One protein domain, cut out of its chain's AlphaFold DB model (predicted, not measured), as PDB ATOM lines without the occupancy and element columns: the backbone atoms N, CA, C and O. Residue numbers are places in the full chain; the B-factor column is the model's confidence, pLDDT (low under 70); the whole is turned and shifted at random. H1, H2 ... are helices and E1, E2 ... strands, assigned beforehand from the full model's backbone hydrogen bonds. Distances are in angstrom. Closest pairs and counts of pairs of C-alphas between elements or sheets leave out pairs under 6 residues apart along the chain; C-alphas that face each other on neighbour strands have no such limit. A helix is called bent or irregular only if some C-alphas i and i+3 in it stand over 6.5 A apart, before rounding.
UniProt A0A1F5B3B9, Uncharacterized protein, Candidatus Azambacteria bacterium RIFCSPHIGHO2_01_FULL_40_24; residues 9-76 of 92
ATOM      1  N   GLU A   9     -38.550 -27.003  -8.790       98.06
ATOM      2  CA  GLU A   9     -38.704 -27.707 -10.059       98.06
ATOM      3  C   GLU A   9     -40.178 -28.005 -10.320       98.06
ATOM      4  O   GLU A   9     -40.891 -28.499  -9.442       98.06
ATOM      5  N   ILE A  10     -40.627 -27.703 -11.533       98.31
ATOM      6  CA  ILE A  10     -41.983 -27.969 -12.011       98.31
ATOM      7  C   ILE A  10     -41.914 -28.596 -13.398       98.31
ATOM      8  O   ILE A  10     -40.934 -28.415 -14.114       98.31
ATOM      9  N   TYR A  11     -42.957 -29.308 -13.800       98.44
ATOM     10  CA  TYR A  11     -43.085 -29.782 -15.170       98.44
ATOM     11  C   TYR A  11     -43.758 -28.724 -16.039       98.44
ATOM     12  O   TYR A  11     -44.757 -28.131 -15.628       98.44
ATOM     13  N   VAL A  12     -43.241 -28.519 -17.247       98.19
ATOM     14  CA  VAL A  12     -43.850 -27.672 -18.279       98.19
ATOM     15  C   VAL A  12     -44.210 -28.512 -19.506       98.19
ATOM     16  O   VAL A  12     -43.516 -29.488 -19.795       98.19
ATOM     17  N   PRO A  13     -45.299 -28.186 -20.218       97.81
ATOM     18  CA  PRO A  13     -45.654 -28.873 -21.451       97.81
ATOM     19  C   PRO A  13     -44.739 -28.459 -22.609       97.81
ATOM     20  O   PRO A  13     -44.137 -27.383 -22.582       97.81
ATOM     21  N   THR A  14     -44.709 -29.290 -23.650       96.94
ATOM     22  CA  THR A  14     -44.158 -28.937 -24.965       96.94
ATOM     23  C   THR A  14     -44.933 -27.755 -25.553       96.94
ATOM     24  O   THR A  14     -46.165 -27.718 -25.475       96.94
ATOM     25  N   SER A  15     -44.222 -26.805 -26.155       94.75
ATOM     26  CA  SER A  15     -44.791 -25.635 -26.827       94.75
ATOM     27  C   SER A  15     -44.239 -25.564 -28.245       94.75
ATOM     28  O   SER A  15     -43.054 -25.301 -28.412       94.75
ATOM     29  N   LEU A  16     -45.099 -25.804 -29.239       92.25
ATOM     30  CA  LEU A  16     -44.743 -25.760 -30.660       92.25
ATOM     31  C   LEU A  16     -45.501 -24.632 -31.362       92.25
ATOM     32  O   LEU A  16     -46.719 -24.489 -31.194       92.25
ATOM     33  N   HIS A  17     -44.797 -23.858 -32.174       87.25
ATOM     34  CA  HIS A  17     -45.296 -22.699 -32.891       87.25
ATOM     35  C   HIS A  17     -45.378 -23.007 -34.382       87.25
ATOM     36  O   HIS A  17     -44.427 -23.442 -35.016       87.25
ATOM     37  N   MET A  18     -46.521 -22.691 -34.985       88.06
ATOM     38  CA  MET A  18     -46.696 -22.842 -36.435       88.06
ATOM     39  C   MET A  18     -45.947 -21.772 -37.249       88.06
ATOM     40  O   MET A  18     -45.747 -21.939 -38.445       88.06
ATOM     41  N   SER A  19     -45.597 -20.657 -36.609       88.00
ATOM     42  CA  SER A  19     -45.135 -19.413 -37.237       88.00
ATOM     43  C   SER A  19     -43.869 -18.833 -36.607       88.00
ATOM     44  O   SER A  19     -43.380 -17.789 -37.033       88.00
ATOM     45  N   HIS A  20     -43.388 -19.461 -35.537       89.00
ATOM     46  CA  HIS A  20     -42.243 -19.003 -34.761       89.00
ATOM     47  C   HIS A  20     -41.491 -20.212 -34.203       89.00
ATOM     48  O   HIS A  20     -41.192 -20.293 -33.020       89.00
ATOM     49  N   GLY A  21     -41.248 -21.194 -35.077       87.69
ATOM     50  CA  GLY A  21     -40.654 -22.481 -34.717       87.69
ATOM     51  C   GLY A  21     -39.297 -22.348 -34.024       87.69
ATOM     52  O   GLY A  21     -38.920 -23.193 -33.224       87.69
ATOM     53  N   ARG A  22     -38.574 -21.241 -34.236       91.00
ATOM     54  CA  ARG A  22     -37.342 -20.924 -33.496       91.00
ATOM     55  C   ARG A  22     -37.517 -20.813 -31.972       91.00
ATOM     56  O   ARG A  22     -36.514 -20.896 -31.269       91.00
ATOM     57  N   ASP A  23     -38.743 -20.612 -31.493       90.56
ATOM     58  CA  ASP A  23     -39.100 -20.537 -30.071       90.56
ATOM     59  C   ASP A  23     -39.713 -21.858 -29.557       90.56
ATOM     60  O   ASP A  23     -40.266 -21.903 -28.456       90.56
ATOM     61  N   ASP A  24     -39.645 -22.943 -30.336       93.06
ATOM     62  CA  ASP A  24     -40.163 -24.248 -29.929       93.06
ATOM     63  C   ASP A  24     -39.375 -24.838 -28.756       93.06
ATOM     64  O   ASP A  24     -38.156 -24.689 -28.622       93.06
ATOM     65  N   VAL A  25     -40.111 -25.504 -27.867       95.81
ATOM     66  CA  VAL A  25     -39.590 -26.091 -26.632       95.81
ATOM     67  C   VAL A  25     -40.209 -27.462 -26.419       95.81
ATOM     68  O   VAL A  25     -41.438 -27.605 -26.399       95.81
ATOM     69  N   GLU A  26     -39.361 -28.453 -26.162       97.31
ATOM     70  CA  GLU A  26     -39.780 -29.745 -25.634       97.31
ATOM     71  C   GLU A  26     -40.064 -29.635 -24.128       97.31
ATOM     72  O   GLU A  26     -39.300 -29.035 -23.364       97.31
ATOM     73  N   GLY A  27     -41.203 -30.186 -23.700       97.50
ATOM     74  CA  GLY A  27     -41.639 -30.169 -22.308       97.50
ATOM     75  C   GLY A  27     -40.786 -31.047 -21.393       97.50
ATOM     76  O   GLY A  27     -39.971 -31.852 -21.828       97.50
ATOM     77  N   GLY A  28     -40.984 -30.894 -20.087       98.19
ATOM     78  CA  GLY A  28     -40.235 -31.644 -19.082       98.19
ATOM     79  C   GLY A  28     -40.039 -30.880 -17.783       98.19
ATOM     80  O   GLY A  28     -40.714 -29.886 -17.511       98.19
ATOM     81  N   LEU A  29     -39.120 -31.373 -16.957       98.19
ATOM     82  CA  LEU A  29     -38.750 -30.773 -15.685       98.19
ATOM     83  C   LEU A  29     -37.963 -29.480 -15.921       98.19
ATOM     84  O   LEU A  29     -36.956 -29.470 -16.631       98.19
ATOM     85  N   ALA A  30     -38.412 -28.405 -15.285       98.25
ATOM     86  CA  ALA A  30     -37.935 -27.054 -15.505       98.25
ATOM     87  C   ALA A  30     -37.788 -26.301 -14.177       98.25
ATOM     88  O   ALA A  30     -38.568 -26.489 -13.237       98.25
ATOM     89  N   LYS A  31     -36.773 -25.442 -14.084       98.50
ATOM     90  CA  LYS A  31     -36.446 -24.704 -12.866       98.50
ATOM     91  C   LYS A  31     -37.141 -23.353 -12.848       98.50
ATOM     92  O   LYS A  31     -36.929 -22.526 -13.732       98.50
ATOM     93  N   VAL A  32     -37.886 -23.071 -11.785       98.50
ATOM     94  CA  VAL A  32     -38.568 -21.787 -11.600       98.50
ATOM     95  C   VAL A  32     -37.559 -20.658 -11.393       98.50
ATOM     96  O   VAL A  32     -36.749 -20.682 -10.464       98.50
ATOM     97  N   THR A  33     -37.648 -19.625 -12.229       98.50
ATOM     98  CA  THR A  33     -36.791 -18.428 -12.178       98.50
ATOM     99  C   THR A  33     -37.520 -17.204 -11.637       98.50
ATOM    100  O   THR A  33     -36.889 -16.311 -11.073       98.50
ATOM    101  N   SER A  34     -38.846 -17.150 -11.767       98.25
ATOM    102  CA  SER A  34     -39.661 -16.034 -11.289       98.25
ATOM    103  C   SER A  34     -41.096 -16.481 -11.030       98.25
ATOM    104  O   SER A  34     -41.643 -17.290 -11.773       98.25
ATOM    105  N   VAL A  35     -41.723 -15.890 -10.011       98.00
ATOM    106  CA  VAL A  35     -43.158 -16.017  -9.739       98.00
ATOM    107  C   VAL A  35     -43.713 -14.622  -9.497       98.00
ATOM    108  O   VAL A  35     -43.262 -13.926  -8.586       98.00
ATOM    109  N   LYS A  36     -44.650 -14.183 -10.338       97.69
ATOM    110  CA  LYS A  36     -45.209 -12.824 -10.294       97.69
ATOM    111  C   LYS A  36     -46.734 -12.864 -10.370       97.69
ATOM    112  O   LYS A  36     -47.273 -13.671 -11.127       97.69
ATOM    113  N   PRO A  37     -47.445 -12.000  -9.626       97.44
ATOM    114  CA  PRO A  37     -48.872 -11.828  -9.838       97.44
ATOM    115  C   PRO A  37     -49.123 -11.170 -11.201       97.44
ATOM    116  O   PRO A  37     -48.391 -10.269 -11.611       97.44
ATOM    117  N   GLY A  38     -50.176 -11.597 -11.886       96.44
ATOM    118  CA  GLY A  38     -50.657 -10.994 -13.127       96.44
ATOM    119  C   GLY A  38     -52.159 -11.202 -13.284       96.44
ATOM    120  O   GLY A  38     -52.790 -11.826 -12.434       96.44
ATOM    121  N   ILE A  39     -52.745 -10.677 -14.360       96.88
ATOM    122  CA  ILE A  39     -54.185 -10.799 -14.616       96.88
ATOM    123  C   ILE A  39     -54.443 -11.831 -15.714       96.88
ATOM    124  O   ILE A  39     -53.907 -11.717 -16.810       96.88
ATOM    125  N   SER A  40     -55.304 -12.810 -15.431       95.81
ATOM    126  CA  SER A  40     -55.818 -13.782 -16.403       95.81
ATOM    127  C   SER A  40     -57.327 -13.912 -16.227       95.81
ATOM    128  O   SER A  40     -57.805 -14.127 -15.115       95.81
ATOM    129  N   GLY A  41     -58.101 -13.738 -17.303       93.25
ATOM    130  CA  GLY A  41     -59.569 -13.807 -17.238       93.25
ATOM    131  C   GLY A  41     -60.199 -12.835 -16.226       93.25
ATOM    132  O   GLY A  41     -61.193 -13.170 -15.588       93.25
ATOM    133  N   GLY A  42     -59.586 -11.661 -16.018       95.69
ATOM    134  CA  GLY A  42     -60.045 -10.655 -15.050       95.69
ATOM    135  C   GLY A  42     -59.734 -10.968 -13.579       95.69
ATOM    136  O   GLY A  42     -60.141 -10.209 -12.703       95.69
ATOM    137  N   LYS A  43     -59.010 -12.054 -13.287       95.50
ATOM    138  CA  LYS A  43     -58.594 -12.436 -11.931       95.50
ATOM    139  C   LYS A  43     -57.088 -12.304 -11.767       95.50
ATOM    140  O   LYS A  43     -56.339 -12.474 -12.726       95.50
ATOM    141  N   THR A  44     -56.651 -12.015 -10.543       96.88
ATOM    142  CA  THR A  44     -55.224 -12.054 -10.200       96.88
ATOM    143  C   THR A  44     -54.785 -13.505 -10.039       96.88
ATOM    144  O   THR A  44     -55.333 -14.210  -9.197       96.88
ATOM    145  N   VAL A  45     -53.797 -13.926 -10.825       97.00
ATOM    146  CA  VAL A  45     -53.217 -15.275 -10.821       97.00
ATOM    147  C   VAL A  45     -51.699 -15.201 -10.671       97.00
ATOM    148  O   VAL A  45     -51.090 -14.155 -10.902       97.00
ATOM    149  N   SER A  46     -51.074 -16.314 -10.287       97.75
ATOM    150  CA  SER A  46     -49.611 -16.422 -10.260       97.75
ATOM    151  C   SER A  46     -49.093 -16.899 -11.610       97.75
ATOM    152  O   SER A  46     -49.465 -17.977 -12.071       97.75
ATOM    153  N   PHE A  47     -48.217 -16.110 -12.221       98.25
ATOM    154  CA  PHE A  47     -47.471 -16.494 -13.408       98.25
ATOM    155  C   PHE A  47     -46.070 -16.954 -13.021       98.25
ATOM    156  O   PHE A  47     -45.376 -16.273 -12.259       98.25
ATOM    157  N   VAL A  48     -45.670 -18.106 -13.548       98.19
ATOM    158  CA  VAL A  48     -44.387 -18.753 -13.271       98.19
ATOM    159  C   VAL A  48     -43.542 -18.745 -14.538       98.19
ATOM    160  O   VAL A  48     -44.005 -19.159 -15.597       98.19
ATOM    161  N   THR A  49     -42.306 -18.280 -14.430       98.19
ATOM    162  CA  THR A  49     -41.297 -18.344 -15.496       98.19
ATOM    163  C   THR A  49     -40.272 -19.410 -15.127       98.19
ATOM    164  O   THR A  49     -39.949 -19.567 -13.943       98.19
ATOM    165  N   VAL A  50     -39.745 -20.118 -16.125       98.12
ATOM    166  CA  VAL A  50     -38.727 -21.163 -15.944       98.12
ATOM    167  C   VAL A  50     -37.454 -20.846 -16.727       98.12
ATOM    168  O   VAL A  50     -37.447 -19.945 -17.564       98.12
ATOM    169  N   ALA A  51     -36.355 -21.527 -16.412       97.12
ATOM    170  CA  ALA A  51     -35.063 -21.303 -17.059       97.12
ATOM    171  C   ALA A  51     -35.020 -21.862 -18.490       97.12
ATOM    172  O   ALA A  51     -34.367 -21.288 -19.355       97.12
ATOM    173  N   GLU A  52     -35.733 -22.959 -18.724       96.25
ATOM    174  CA  GLU A  52     -35.699 -23.778 -19.936       96.25
ATOM    175  C   GLU A  52     -36.581 -23.215 -21.062       96.25
ATOM    176  O   GLU A  52     -36.390 -23.562 -22.221       96.25
ATOM    177  N   HIS A  53     -37.498 -22.302 -20.729       95.12
ATOM    178  CA  HIS A  53     -38.342 -21.572 -21.675       95.12
ATOM    179  C   HIS A  53     -38.336 -20.069 -21.329       95.12
ATOM    180  O   HIS A  53     -39.310 -19.532 -20.785       95.12
ATOM    181  N   PRO A  54     -37.201 -19.381 -21.549       92.75
ATOM    182  CA  PRO A  54     -37.055 -17.981 -21.180       92.75
ATOM    183  C   PRO A  54     -38.006 -17.099 -21.997       92.75
ATOM    184  O   PRO A  54     -38.209 -17.306 -23.184       92.75
ATOM    185  N   GLY A  55     -38.581 -16.080 -21.355       89.94
ATOM    186  CA  GLY A  55     -39.516 -15.150 -22.004       89.94
ATOM    187  C   GLY A  55     -40.982 -15.596 -21.976       89.94
ATOM    188  O   GLY A  55     -41.863 -14.747 -22.103       89.94
ATOM    189  N   VAL A  56     -41.259 -16.871 -21.686       93.06
ATOM    190  CA  VAL A  56     -42.624 -17.390 -21.526       93.06
ATOM    191  C   VAL A  56     -42.990 -17.529 -20.052       93.06
ATOM    192  O   VAL A  56     -42.182 -17.896 -19.200       93.06
ATOM    193  N   SER A  57     -44.232 -17.178 -19.726       96.00
ATOM    194  CA  SER A  57     -44.776 -17.309 -18.377       96.00
ATOM    195  C   SER A  57     -46.023 -18.179 -18.388       96.00
ATOM    196  O   SER A  57     -46.959 -17.936 -19.146       96.00
ATOM    197  N   TYR A  58     -46.056 -19.160 -17.499       97.38
ATOM    198  CA  TYR A  58     -47.151 -20.106 -17.359       97.38
ATOM    199  C   TYR A  58     -48.120 -19.633 -16.284       97.38
ATOM    200  O   TYR A  58     -47.713 -19.284 -15.176       97.38
ATOM    201  N   ASN A  59     -49.416 -19.649 -16.585       97.62
ATOM    202  CA  ASN A  59     -50.439 -19.435 -15.569       97.62
ATOM    203  C   ASN A  59     -50.501 -20.665 -14.648       97.62
ATOM    204  O   ASN A  59     -50.909 -21.750 -15.068       97.62
ATOM    205  N   TRP A  60     -50.124 -20.486 -13.381       97.31
ATOM    206  CA  TRP A  60     -50.042 -21.580 -12.417       97.31
ATOM    207  C   TRP A  60     -51.393 -22.232 -12.117       97.31
ATOM    208  O   TRP A  60     -51.427 -23.421 -11.821       97.31
ATOM    209  N   GLU A  61     -52.510 -21.507 -12.225       96.31
ATOM    210  CA  GLU A  61     -53.834 -22.100 -11.986       96.31
ATOM    211  C   GLU A  61     -54.156 -23.220 -12.983       96.31
ATOM    212  O   GLU A  61     -54.839 -24.178 -12.620       96.31
ATOM    213  N   PHE A  62     -53.631 -23.126 -14.208       96.25
ATOM    214  CA  PHE A  62     -53.788 -24.155 -15.236       96.25
ATOM    215  C   PHE A  62     -52.660 -25.183 -15.219       96.25
ATOM    216  O   PHE A  62     -52.914 -26.362 -15.441       96.25
ATOM    217  N   LEU A  63     -51.432 -24.761 -14.914       97.31
ATOM    218  CA  LEU A  63     -50.280 -25.662 -14.928       97.31
ATOM    219  C   LEU A  63     -50.213 -26.576 -13.692       97.31
ATOM    220  O   LEU A  63     -49.748 -27.713 -13.782       97.31
ATOM    221  N   ALA A  64     -50.686 -26.111 -12.530       97.75
ATOM    222  CA  ALA A  64     -50.631 -26.880 -11.288       97.75
ATOM    223  C   ALA A  64     -51.425 -28.204 -11.343       97.75
ATOM    224  O   ALA A  64     -50.885 -29.221 -10.906       97.75
ATOM    225  N   PRO A  65     -52.662 -28.248 -11.885       97.88
ATOM    226  CA  PRO A  65     -53.385 -29.505 -12.092       97.88
ATOM    227  C   PRO A  65     -52.674 -30.508 -13.011       97.88
ATOM    228  O   PRO A  65     -52.898 -31.710 -12.882       97.88
ATOM    229  N   GLU A  66     -51.832 -30.042 -13.936       97.56
ATOM    230  CA  GLU A  66     -51.194 -30.895 -14.944       97.56
ATOM    231  C   GLU A  66     -49.895 -31.551 -14.465       97.56
ATOM    232  O   GLU A  66     -49.424 -32.483 -15.110       97.56
ATOM    233  N   GLN A  67     -49.334 -31.135 -13.323       98.06
ATOM    234  CA  GLN A  67     -48.016 -31.593 -12.859       98.06
ATOM    235  C   GLN A  67     -47.887 -33.120 -12.790       98.06
ATOM    236  O   GLN A  67     -46.893 -33.674 -13.248       98.06
ATOM    237  N   GLU A  68     -48.903 -33.820 -12.281       97.62
ATOM    238  CA  GLU A  68     -48.885 -35.287 -12.198       97.62
ATOM    239  C   GLU A  68     -48.972 -35.967 -13.570       97.62
ATOM    240  O   GLU A  68     -48.426 -37.053 -13.758       97.62
ATOM    241  N   LYS A  69     -49.662 -35.345 -14.531       98.12
ATOM    242  CA  LYS A  69     -49.731 -35.842 -15.907       98.12
ATOM    243  C   LYS A  69     -48.387 -35.627 -16.599       98.12
ATOM    244  O   LYS A  69     -47.795 -36.586 -17.072       98.12
ATOM    245  N   LEU A  70     -47.876 -34.400 -16.574       98.12
ATOM    246  CA  LEU A  70     -46.614 -34.036 -17.217       98.12
ATOM    247  C   LEU A  70     -45.437 -34.832 -16.632       98.12
ATOM    248  O   LEU A  70     -44.574 -35.285 -17.371       98.12
ATOM    249  N   LYS A  71     -45.448 -35.103 -15.323       98.00
ATOM    250  CA  LYS A  71     -44.479 -36.003 -14.688       98.00
ATOM    251  C   LYS A  71     -44.508 -37.418 -15.263       98.00
ATOM    252  O   LYS A  71     -43.459 -38.038 -15.392       98.00
ATOM    253  N   LYS A  72     -45.688 -37.960 -15.573       98.12
ATOM    254  CA  LYS A  72     -45.805 -39.287 -16.197       98.12
ATOM    255  C   LYS A  72     -45.339 -39.270 -17.646       98.12
ATOM    256  O   LYS A  72     -44.698 -40.226 -18.064       98.12
ATOM    257  N   ASP A  73     -45.658 -38.202 -18.368       97.62
ATOM    258  CA  ASP A  73     -45.348 -38.069 -19.791       97.62
ATOM    259  C   ASP A  73     -43.838 -37.856 -20.015       97.62
ATOM    260  O   ASP A  73     -43.256 -38.489 -20.892       97.62
ATOM    261  N   PHE A  74     -43.188 -37.030 -19.187       97.56
ATOM    262  CA  PHE A  74     -41.777 -36.651 -19.352       97.56
ATOM    263  C   PHE A  74     -40.803 -37.369 -18.406       97.56
ATOM    264  O   PHE A  74     -39.596 -37.373 -18.649       97.56
ATOM    265  N   GLY A  75     -41.286 -37.989 -17.325       96.69
ATOM    266  CA  GLY A  75     -40.431 -38.682 -16.360       96.69
ATOM    267  C   GLY A  75     -39.389 -37.750 -15.739       96.69
ATOM    268  O   GLY A  75     -39.735 -36.738 -15.147       96.69
ATOM    269  N   GLU A  76     -38.107 -38.090 -15.867       95.38
ATOM    270  CA  GLU A  76     -36.982 -37.260 -15.397       95.38
ATOM    271  C   GLU A  76     -36.408 -36.345 -16.498       95.38
ATOM    272  O   GLU A  76     -35.394 -35.675 -16.287       95.38
TER     273      GLU A  76
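This is residues 9 to 76 of the 92 residues of an uncharacterized protein of Candidatus Azambacteria bacterium RIFCSPHIGHO2_01_FULL_40_24 (UniProt A0A1F5B3B9). What shape do these atoms make? Four antiparallel strands, E1 to E4, form one strongly twisted sheet, curled like part of a barrel, and the helix H1 packs on it, with more pairs of C-alphas within 10 A to E1, 23, than to any other strand. E2, the longest strand, bends at residue 37, and residues 13 to 27 make a long loop between E1 and E2. What is it made of, and how large is it? The printed part has 68 residues, with four named strands followed by one named helix in the order E1 E2 E3 E4 H1, which is also the order across the antiparallel sheet for its strands; the class is mixed, helices and strands. It is compact, with a radius of gyration of the C-alphas of 12.2 A and spans of 30 by 30 by 20 A.

How do the strands pair? E1, residues 9 to 12, is an edge strand and forms a hairpin with E2, residues 28 to 40, where N 10 and O 30 are 2.9 A apart. E2 forms a hairpin with E3, residues 43 to 50, with N 45 and O 38 at 2.8 A, and E3 forms one with the edge strand E4, residues 57 to 59, with N 58 and O 48 at 2.8 A. These four strands are a meander, each the antiparallel neighbour of the one before. Where do different parts of E2 pair? The pairing is staggered: E2 pairs with E1 over its residues 28 to 31 and with E3 over its residues 32 to 40. It bends by 96 degrees at residue 37. Where is the helix? H1, residues 60 to 74, is on the sheet; its closest C-alphas to E1 are those of Gln 67 and Tyr 11, 5.7 A apart. In H1, 7 of 11 O i to N i+4 pairs are within hydrogen-bond range. Which strands are apart? E1 and E4 are only just apart, with closest C-alphas at 8.3 A.

Where do the strands run? E1 begins at C-alpha 9 (-38.704, -27.707, -10.059) and is 9.7 A long. E2 is 23.9 A, E3 22.1 A and E4 6.7 A from first to last C-alpha. Where does the helix end? H1 is 18.5 A long and ends at C-alpha 74 (-41.777, -36.651, -19.352). It is irregular: C-alphas 65 and 68 are 7.3 A apart.

How far does it reach? The two C-alphas farthest apart, those of Gly 42 and Glu 76, are 35.2 A apart. Are there cuts or long links? The printed part has no cut, and the link from E1 to E2, 15 residues, is long. Is confidence low anywhere? No printed residue is under 70, and the mean pLDDT of the printed part is 96.0.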